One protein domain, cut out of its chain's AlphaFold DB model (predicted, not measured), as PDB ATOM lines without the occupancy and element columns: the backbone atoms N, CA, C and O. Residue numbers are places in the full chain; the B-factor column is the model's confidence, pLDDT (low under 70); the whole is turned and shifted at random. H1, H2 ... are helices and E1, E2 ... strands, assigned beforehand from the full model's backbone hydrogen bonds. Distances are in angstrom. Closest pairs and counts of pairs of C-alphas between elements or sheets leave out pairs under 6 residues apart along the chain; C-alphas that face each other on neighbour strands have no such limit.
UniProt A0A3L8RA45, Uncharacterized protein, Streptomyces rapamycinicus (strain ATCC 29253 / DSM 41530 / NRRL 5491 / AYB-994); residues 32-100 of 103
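AT A GLANCE: This is residues 32 to 100 of the 103 residues of an uncharacterized protein of Streptomyces rapamycinicus (strain ATCC 29253 / DSM 41530 / NRRL 5491 / AYB-994) (UniProt A0A3L8RA45). A small strand hairpin, E1 and E2, lies at one end of an elongated model; the helical hairpin H1 and H2 makes its middle, with H3 near H1 and H4 at the other end. The printed part has 69 residues, with two named strands in an antiparallel sheet, then four named helices: mostly helix. It is only just loose, close to compact, with radius of gyration of the C-alphas 13.6 A and spans 42 by 26 by 17 A.

IN THESE COORDINATES: E1, residues 33 to 35, begins at C-alpha (132.175, 133.504, 133.193); E2 is residues 38 to 40. H1, residues 43 to 57, measures 21.2 A, H2, residues 60 to 68, 12.3 A, H3, residues 73 to 85, 18.2 A. H4, residues 88 to 98, measures 15.0 A and ends at C-alpha (144.615, 144.383, 98.196).

HOW THE PARTS SIT: N 33 of E1 and O 40 of E2 are 2.8 A apart. H1 touches H2, closest C-alphas Leu 54 and Asp 62, 5.1 A, at a shallow tilt of 29 degrees, opposite ways. H4 is close but not clearly touching H1. Every O i to N i+4 pair is within hydrogen-bond range in H1, H2 and H4, and 8 of 9 in H3.

THE WHOLE: The farthest C-alphas, Glu 36 and Glu 98, are 42.5 A apart. The printed part has no cut; pLDDT is under 70 at residues 86 and 89 to 100.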
ATOM      1  N   PRO A  32     127.861 134.678 131.236       95.81
ATOM      2  CA  PRO A  32     129.174 135.224 131.551       95.81
ATOM      3  C   PRO A  32     129.948 134.331 132.525       95.81
ATOM      4  O   PRO A  32     129.390 133.797 133.485       95.81
ATOM      5  N   THR A  33     131.250 134.200 132.295       97.00
ATOM      6  CA  THR A  33     132.175 133.504 133.193       97.00
ATOM      7  C   THR A  33     132.655 134.470 134.270       97.00
ATOM      8  O   THR A  33     133.090 135.577 133.963       97.00
ATOM      9  N   ALA A  34     132.574 134.075 135.540       97.31
ATOM     10  CA  ALA A  34     133.085 134.888 136.641       97.31
ATOM     11  C   ALA A  34     134.617 134.797 136.729       97.31
ATOM     12  O   ALA A  34     135.181 133.706 136.656       97.31
ATOM     13  N   THR A  35     135.277 135.938 136.925       96.12
ATOM     14  CA  THR A  35     136.729 136.046 137.143       96.12
ATOM     15  C   THR A  35     137.020 136.987 138.313       96.12
ATOM     16  O   THR A  35     136.116 137.665 138.804       96.12
ATOM     17  N   GLU A  36     138.281 137.072 138.742       97.31
ATOM     18  CA  GLU A  36     138.719 138.037 139.765       97.31
ATOM     19  C   GLU A  36     138.500 139.506 139.346       97.31
ATOM     20  O   GLU A  36     138.307 140.367 140.200       97.31
ATOM     21  N   TYR A  37     138.448 139.779 138.037       93.12
ATOM     22  CA  TYR A  37     138.194 141.106 137.464       93.12
ATOM     23  C   TYR A  37     136.701 141.366 137.185       93.12
ATOM     24  O   TYR A  37     136.343 142.427 136.677       93.12
ATOM     25  N   GLY A  38     135.822 140.408 137.506       96.31
ATOM     26  CA  GLY A  38     134.383 140.472 137.244       96.31
ATOM     27  C   GLY A  38     133.910 139.531 136.125       96.31
ATOM     28  O   GLY A  38     134.638 138.616 135.722       96.31
ATOM     29  N   PRO A  39     132.660 139.686 135.654       96.38
ATOM     30  CA  PRO A  39     132.094 138.836 134.612       96.38
ATOM     31  C   PRO A  39     132.728 139.128 133.247       96.38
ATOM     32  O   PRO A  39     132.759 140.272 132.797       96.38
ATOM     33  N   VAL A  40     133.168 138.076 132.560       95.31
ATOM     34  CA  VAL A  40     133.689 138.124 131.185       95.31
ATOM     35  C   VAL A  40     132.886 137.187 130.283       95.31
ATOM     36  O   VAL A  40     132.132 136.340 130.762       95.31
ATOM     37  N   LEU A  41     133.023 137.325 128.966       94.12
ATOM     38  CA  LEU A  41     132.409 136.382 128.029       94.12
ATOM     39  C   LEU A  41     132.986 134.975 128.220       94.12
ATOM     40  O   LEU A  41     134.176 134.812 128.490       94.12
ATOM     41  N   ALA A  42     132.146 133.954 128.044       93.38
ATOM     42  CA  ALA A  42     132.637 132.587 127.971       93.38
ATOM     43  C   ALA A  42     133.590 132.431 126.776       93.38
ATOM     44  O   ALA A  42     133.398 133.062 125.739       93.38
ATOM     45  N   LEU A  43     134.586 131.553 126.898       90.62
ATOM     46  CA  LEU A  43     135.677 131.417 125.926       90.62
ATOM     47  C   LEU A  43     135.202 131.291 124.463       90.62
ATOM     48  O   LEU A  43     135.574 132.105 123.631       90.62
ATOM     49  N   ASP A  44     134.328 130.335 124.152       87.94
ATOM     50  CA  ASP A  44     133.782 130.140 122.797       87.94
ATOM     51  C   ASP A  44     132.991 131.356 122.289       87.94
ATOM     52  O   ASP A  44     133.029 131.641 121.096       87.94
ATOM     53  N   ASP A  45     132.321 132.114 123.169       91.69
ATOM     54  CA  ASP A  45     131.654 133.359 122.771       91.69
ATOM     55  C   ASP A  45     132.698 134.441 122.430       91.69
ATOM     56  O   ASP A  45     132.541 135.146 121.432       91.69
ATOM     57  N   VAL A  46     133.812 134.534 123.177       92.19
ATOM     58  CA  VAL A  46     134.955 135.399 122.814       92.19
ATOM     59  C   VAL A  46     135.490 135.009 121.442       92.19
ATOM     60  O   VAL A  46     135.575 135.865 120.562       92.19
ATOM     61  N   ILE A  47     135.803 133.728 121.233       89.50
ATOM     62  CA  ILE A  47     136.333 133.219 119.962       89.50
ATOM     63  C   ILE A  47     135.369 133.557 118.820       89.50
ATOM     64  O   ILE A  47     135.793 134.109 117.807       89.50
ATOM     65  N   GLY A  48     134.066 133.333 119.011       86.94
ATOM     66  CA  GLY A  48     133.032 133.677 118.037       86.94
ATOM     67  C   GLY A  48     133.032 135.160 117.651       86.94
ATOM     68  O   GLY A  48     132.948 135.484 116.464       86.94
ATOM     69  N   THR A  49     133.194 136.075 118.615       90.38
ATOM     70  CA  THR A  49     133.291 137.518 118.310       90.38
ATOM     71  C   THR A  49     134.560 137.882 117.540       90.38
ATOM     72  O   THR A  49     134.522 138.778 116.695       90.38
ATOM     73  N   LYS A  50     135.676 137.186 117.785       91.19
ATOM     74  CA  LYS A  50     136.943 137.401 117.068       91.19
ATOM     75  C   LYS A  50     136.890 136.856 115.650       91.19
ATOM     76  O   LYS A  50     137.256 137.572 114.727       91.19
ATOM     77  N   VAL A  51     136.334 135.661 115.463       87.88
ATOM     78  CA  VAL A  51     136.057 135.079 114.142       87.88
ATOM     79  C   VAL A  51     135.140 136.000 113.331       87.88
ATOM     80  O   VAL A  51     135.448 136.299 112.182       87.88
ATOM     81  N   ARG A  52     134.063 136.528 113.928       86.31
ATOM     82  CA  ARG A  52     133.172 137.481 113.242       86.31
ATOM     83  C   ARG A  52     133.875 138.796 112.914       86.31
ATOM     84  O   ARG A  52     133.758 139.293 111.805       86.31
ATOM     85  N   GLY A  53     134.659 139.332 113.850       88.00
ATOM     86  CA  GLY A  53     135.472 140.518 113.599       88.00
ATOM     87  C   GLY A  53     136.458 140.319 112.449       88.00
ATOM     88  O   GLY A  53     136.567 141.182 111.581       88.00
ATOM     89  N   LEU A  54     137.115 139.162 112.401       86.81
ATOM     90  CA  LEU A  54     137.976 138.790 111.290       86.81
ATOM     91  C   LEU A  54     137.178 138.770 109.980       86.81
ATOM     92  O   LEU A  54     137.561 139.482 109.060       86.81
ATOM     93  N   ALA A  55     136.043 138.066 109.925       82.00
ATOM     94  CA  ALA A  55     135.155 138.033 108.757       82.00
ATOM     95  C   ALA A  55     134.809 139.445 108.249       82.00
ATOM     96  O   ALA A  55     135.091 139.799 107.103       82.00
ATOM     97  N   ASP A  56     134.283 140.281 109.143       83.38
ATOM     98  CA  ASP A  56     133.681 141.566 108.795       83.38
ATOM     99  C   ASP A  56     134.709 142.607 108.329       83.38
ATOM    100  O   ASP A  56     134.417 143.403 107.440       83.38
ATOM    101  N   ARG A  57     135.901 142.652 108.945       84.62
ATOM    102  CA  ARG A  57     136.891 143.728 108.703       84.62
ATOM    103  C   ARG A  57     138.319 143.269 108.420       84.62
ATOM    104  O   ARG A  57     139.110 144.068 107.937       84.62
ATOM    105  N   GLY A  58     138.686 142.025 108.728       84.81
ATOM    106  CA  GLY A  58     139.974 141.456 108.302       84.81
ATOM    107  C   GLY A  58     141.187 142.054 108.986       84.81
ATOM    108  O   GLY A  58     142.277 142.025 108.424       84.81
ATOM    109  N   ALA A  59     141.017 142.639 110.171       86.06
ATOM    110  CA  ALA A  59     142.132 143.277 110.843       86.06
ATOM    111  C   ALA A  59     143.127 142.219 111.340       86.06
ATOM    112  O   ALA A  59     142.740 141.210 111.929       86.06
ATOM    113  N   VAL A  60     144.424 142.503 111.195       87.06
ATOM    114  CA  VAL A  60     145.524 141.629 111.652       87.06
ATOM    115  C   VAL A  60     145.360 141.205 113.117       87.06
ATOM    116  O   VAL A  60     145.641 140.065 113.471       87.06
ATOM    117  N   ARG A  61     144.847 142.101 113.970       87.88
ATOM    118  CA  ARG A  61     144.579 141.800 115.384       87.88
ATOM    119  C   ARG A  61     143.531 140.705 115.575       87.88
ATOM    120  O   ARG A  61     143.703 139.870 116.450       87.88
ATOM    121  N   ASP A  62     142.493 140.668 114.746       89.88
ATOM    122  CA  ASP A  62     141.476 139.619 114.844       89.88
ATOM    123  C   ASP A  62     142.042 138.265 114.414       89.88
ATOM    124  O   ASP A  62     141.733 137.251 115.030       89.88
ATOM    125  N   LEU A  63     142.930 138.249 113.413       84.94
ATOM    126  CA  LEU A  63     143.644 137.036 113.016       84.94
ATOM    127  C   LEU A  63     144.543 136.524 114.149       84.94
ATOM    128  O   LEU A  63     144.539 135.329 114.433       84.94
ATOM    129  N   MET A  64     145.286 137.419 114.807       88.44
ATOM    130  CA  MET A  64     146.116 137.070 115.967       88.44
ATOM    131  C   MET A  64     145.270 136.495 117.107       88.44
ATOM    132  O   MET A  64     145.633 135.459 117.659       88.44
ATOM    133  N   ASP A  65     144.132 137.116 117.419       90.81
ATOM    134  CA  ASP A  65     143.231 136.653 118.476       90.81
ATOM    135  C   ASP A  65     142.621 135.277 118.154       90.81
ATOM    136  O   ASP A  65     142.554 134.411 119.026       90.81
ATOM    137  N   VAL A  66     142.208 135.045 116.901       88.00
ATOM    138  CA  VAL A  66     141.705 133.735 116.449       88.00
ATOM    139  C   VAL A  66     142.813 132.682 116.480       88.00
ATOM    140  O   VAL A  66     142.563 131.551 116.881       88.00
ATOM    141  N   HIS A  67     144.040 133.037 116.094       85.56
ATOM    142  CA  HIS A  67     145.174 132.115 116.122       85.56
ATOM    143  C   HIS A  67     145.611 131.754 117.550       85.56
ATOM    144  O   HIS A  67     146.019 130.624 117.801       85.56
ATOM    145  N   ALA A  68     145.513 132.700 118.486       90.06
ATOM    146  CA  ALA A  68     145.828 132.481 119.893       90.06
ATOM    147  C   ALA A  68     144.733 131.710 120.650       90.06
ATOM    148  O   ALA A  68     144.949 131.308 121.796       90.06
ATOM    149  N   ALA A  69     143.557 131.517 120.044       89.50
ATOM    150  CA  ALA A  69     142.459 130.810 120.674       89.50
ATOM    151  C   ALA A  69     142.852 129.354 120.987       89.50
ATOM    152  O   ALA A  69     143.323 128.635 120.103       89.50
ATOM    153  N   PRO A  70     142.627 128.877 122.223       84.00
ATOM    154  CA  PRO A  70     142.789 127.467 122.536       84.00
ATOM    155  C   PRO A  70     141.673 126.685 121.835       84.00
ATOM    156  O   PRO A  70     140.523 126.695 122.271       84.00
ATOM    157  N   ALA A  71     142.015 126.037 120.726       78.62
ATOM    158  CA  ALA A  71     141.092 125.271 119.902       78.62
ATOM    159  C   ALA A  71     141.647 123.865 119.668       78.62
ATOM    160  O   ALA A  71     142.846 123.683 119.434       78.62
ATOM    161  N   SER A  72     140.776 122.860 119.714       77.12
ATOM    162  CA  SER A  72     141.139 121.535 119.217       77.12
ATOM    163  C   SER A  72     141.220 121.545 117.683       77.12
ATOM    164  O   SER A  72     140.705 122.447 117.013       77.12
ATOM    165  N   GLU A  73     141.823 120.511 117.093       74.31
ATOM    166  CA  GLU A  73     141.810 120.349 115.632       74.31
ATOM    167  C   GLU A  73     140.370 120.225 115.098       74.31
ATOM    168  O   GLU A  73     140.073 120.706 114.008       74.31
ATOM    169  N   ALA A  74     139.451 119.647 115.882       75.81
ATOM    170  CA  ALA A  74     138.037 119.542 115.521       75.81
ATOM    171  C   ALA A  74     137.334 120.911 115.506       75.81
ATOM    172  O   ALA A  74     136.579 121.210 114.576       75.81
ATOM    173  N   ASP A  75     137.622 121.771 116.487       75.75
ATOM    174  CA  ASP A  75     137.093 123.141 116.531       75.75
ATOM    175  C   ASP A  75     137.638 123.958 115.356       75.75
ATOM    176  O   ASP A  75     136.892 124.621 114.632       75.75
ATOM    177  N   THR A  76     138.940 123.825 115.093       73.19
ATOM    178  CA  THR A  76     139.614 124.477 113.965       73.19
ATOM    179  C   THR A  76     139.036 124.013 112.627       73.19
ATOM    180  O   THR A  76     138.764 124.828 111.745       73.19
ATOM    181  N   ALA A  77     138.799 122.708 112.464       76.44
ATOM    182  CA  ALA A  77     138.175 122.144 111.271       76.44
ATOM    183  C   ALA A  77     136.737 122.645 111.076       76.44
ATOM    184  O   ALA A  77     136.341 122.910 109.941       76.44
ATOM    185  N   THR A  78     135.984 122.832 112.162       76.56
ATOM    186  CA  THR A  78     134.622 123.388 112.124       76.56
ATOM    187  C   THR A  78     134.637 124.835 111.640       76.56
ATOM    188  O   THR A  78     133.927 125.167 110.691       76.56
ATOM    189  N   VAL A  79     135.517 125.676 112.193       73.00
ATOM    190  CA  VAL A  79     135.689 127.063 111.727       73.00
ATOM    191  C   VAL A  79     136.129 127.095 110.260       73.00
ATOM    192  O   VAL A  79     135.569 127.857 109.482       73.00
ATOM    193  N   ARG A  80     137.059 126.225 109.835       72.12
ATOM    194  CA  ARG A  80     137.473 126.080 108.420       72.12
ATOM    195  C   ARG A  80     136.384 125.512 107.499       72.12
ATOM    196  O   ARG A  80     136.501 125.626 106.279       72.12
ATOM    197  N   ALA A  81     135.366 124.842 108.028       77.25
ATOM    198  CA  ALA A  81     134.220 124.392 107.244       77.25
ATOM    199  C   ALA A  81     133.226 125.539 107.055       77.25
ATOM    200  O   ALA A  81     132.929 125.884 105.916       77.25
ATOM    201  N   TRP A  82     132.824 126.196 108.147       73.88
ATOM    202  CA  TRP A  82     131.984 127.399 108.099       73.88
ATOM    203  C   TRP A  82     132.604 128.478 107.229       73.88
ATOM    204  O   TRP A  82     131.931 129.133 106.453       73.88
ATOM    205  N   ALA A  83     133.918 128.587 107.304       72.44
ATOM    206  CA  ALA A  83     134.690 129.416 106.428       72.44
ATOM    207  C   ALA A  83     134.336 129.252 104.942       72.44
ATOM    208  O   ALA A  83     133.929 130.182 104.255       72.44
ATOM    209  N   ARG A  84     134.498 128.028 104.445       71.81
ATOM    210  CA  ARG A  84     134.291 127.710 103.034       71.81
ATOM    211  C   ARG A  84     132.825 127.835 102.639       71.81
ATOM    212  O   ARG A  84     132.542 128.312 101.551       71.81
ATOM    213  N   ASP A  85     131.913 127.456 103.532       76.56
ATOM    214  CA  ASP A  85     130.470 127.541 103.283       76.56
ATOM    215  C   ASP A  85     129.982 128.987 103.102       76.56
ATOM    216  O   ASP A  85     128.995 129.217 102.406       76.56
ATOM    217  N   TRP A  86     130.665 129.957 103.716       66.25
ATOM    218  CA  TRP A  86     130.279 131.370 103.703       66.25
ATOM    219  C   TRP A  86     131.181 132.243 102.815       66.25
ATOM    220  O   TRP A  86     131.053 133.463 102.857       66.25
ATOM    221  N   ASP A  87     132.092 131.637 102.043       72.12
ATOM    222  CA  ASP A  87     133.041 132.291 101.113       72.12
ATOM    223  C   ASP A  87     133.924 133.406 101.731       72.12
ATOM    224  O   ASP A  87     134.615 134.160 101.054       72.12
ATOM    225  N   TRP A  88     133.962 133.504 103.061       70.75
ATOM    226  CA  TRP A  88     134.704 134.546 103.787       70.75
ATOM    227  C   TRP A  88     136.237 134.436 103.621       70.75
ATOM    228  O   TRP A  88     136.954 135.376 103.935       70.75
ATOM    229  N   ALA A  89     136.761 133.268 103.227       65.44
ATOM    230  CA  ALA A  89     138.181 132.924 103.325       65.44
ATOM    231  C   ALA A  89     138.901 133.437 102.089       65.44
ATOM    232  O   ALA A  89     140.003 133.976 102.193       65.44
ATOM    233  N   ASP A  90     138.237 133.294 100.947       67.69
ATOM    234  CA  ASP A  90     138.691 133.820  99.677       67.69
ATOM    235  C   ASP A  90     138.532 135.353  99.682       67.69
ATOM    236  O   ASP A  90     139.498 136.043  99.353       67.69
ATOM    237  N   ASP A  91     137.426 135.894 100.225       68.50
ATOM    238  CA  ASP A  91     137.255 137.342 100.489       68.50
ATOM    239  C   ASP A  91     138.351 137.908 101.411       68.50
ATOM    240  O   ASP A  91     139.005 138.905 101.096       68.50
ATOM    241  N   LEU A  92     138.617 137.247 102.542       66.00
ATOM    242  CA  LEU A  92     139.685 137.645 103.461       66.00
ATOM    243  C   LEU A  92     141.055 137.614 102.793       66.00
ATOM    244  O   LEU A  92     141.852 138.534 102.986       66.00
ATOM    245  N   THR A  93     141.332 136.567 102.018       69.56
ATOM    246  CA  THR A  93     142.591 136.430 101.286       69.56
ATOM    247  C   THR A  93     142.739 137.569 100.287       69.56
ATOM    248  O   THR A  93     143.786 138.211 100.262       69.56
ATOM    249  N   GLN A  94     141.694 137.877  99.521       67.50
ATOM    250  CA  GLN A  94     141.689 138.984  98.572       67.50
ATOM    251  C   GLN A  94     141.946 140.330  99.266       67.50
ATOM    252  O   GLN A  94     142.873 141.043  98.883       67.50
ATOM    253  N   ARG A  95     141.229 140.641 100.351       67.81
ATOM    254  CA  ARG A  95     141.392 141.903 101.101       67.81
ATOM    255  C   ARG A  95     142.780 142.072 101.714       67.81
ATOM    256  O   ARG A  95     143.315 143.180 101.732       67.81
ATOM    257  N   LEU A  96     143.372 140.988 102.219       66.00
ATOM    258  CA  LEU A  96     144.741 141.015 102.737       66.00
ATOM    259  C   LEU A  96     145.769 141.285 101.629       66.00
ATOM    260  O   LEU A  96     146.768 141.944 101.895       66.00
ATOM    261  N   HIS A  97     145.526 140.822 100.399       64.38
ATOM    262  CA  HIS A  97     146.400 141.123  99.261       64.38
ATOM    263  C   HIS A  97     146.196 142.557  98.749       64.38
ATOM    264  O   HIS A  97     147.178 143.250  98.486       64.38
ATOM    265  N   GLU A  98     144.954 143.036  98.678       59.91
ATOM    266  CA  GLU A  98     144.615 144.383  98.196       59.91
ATOM    267  C   GLU A  98     145.142 145.498  99.116       59.91
ATOM    268  O   GLU A  98     145.647 146.503  98.621       59.91
ATOM    269  N   GLY A  99     145.147 145.291 100.440       52.34
ATOM    270  CA  GLY A  99     145.682 146.248 101.423       52.34
ATOM    271  C   GLY A  99     147.206 146.456 101.395       52.34
ATOM    272  O   GLY A  99     147.718 147.264 102.166       52.34
ATOM    273  N   THR A 100     147.928 145.743 100.524       51.72
ATOM    274  CA  THR A 100     149.379 145.910 100.305       51.72
ATOM    275  C   THR A 100     149.698 146.860  99.142       51.72
ATOM    276  O   THR A 100     150.868 147.062  98.821       51.72
TER     277      THR A 100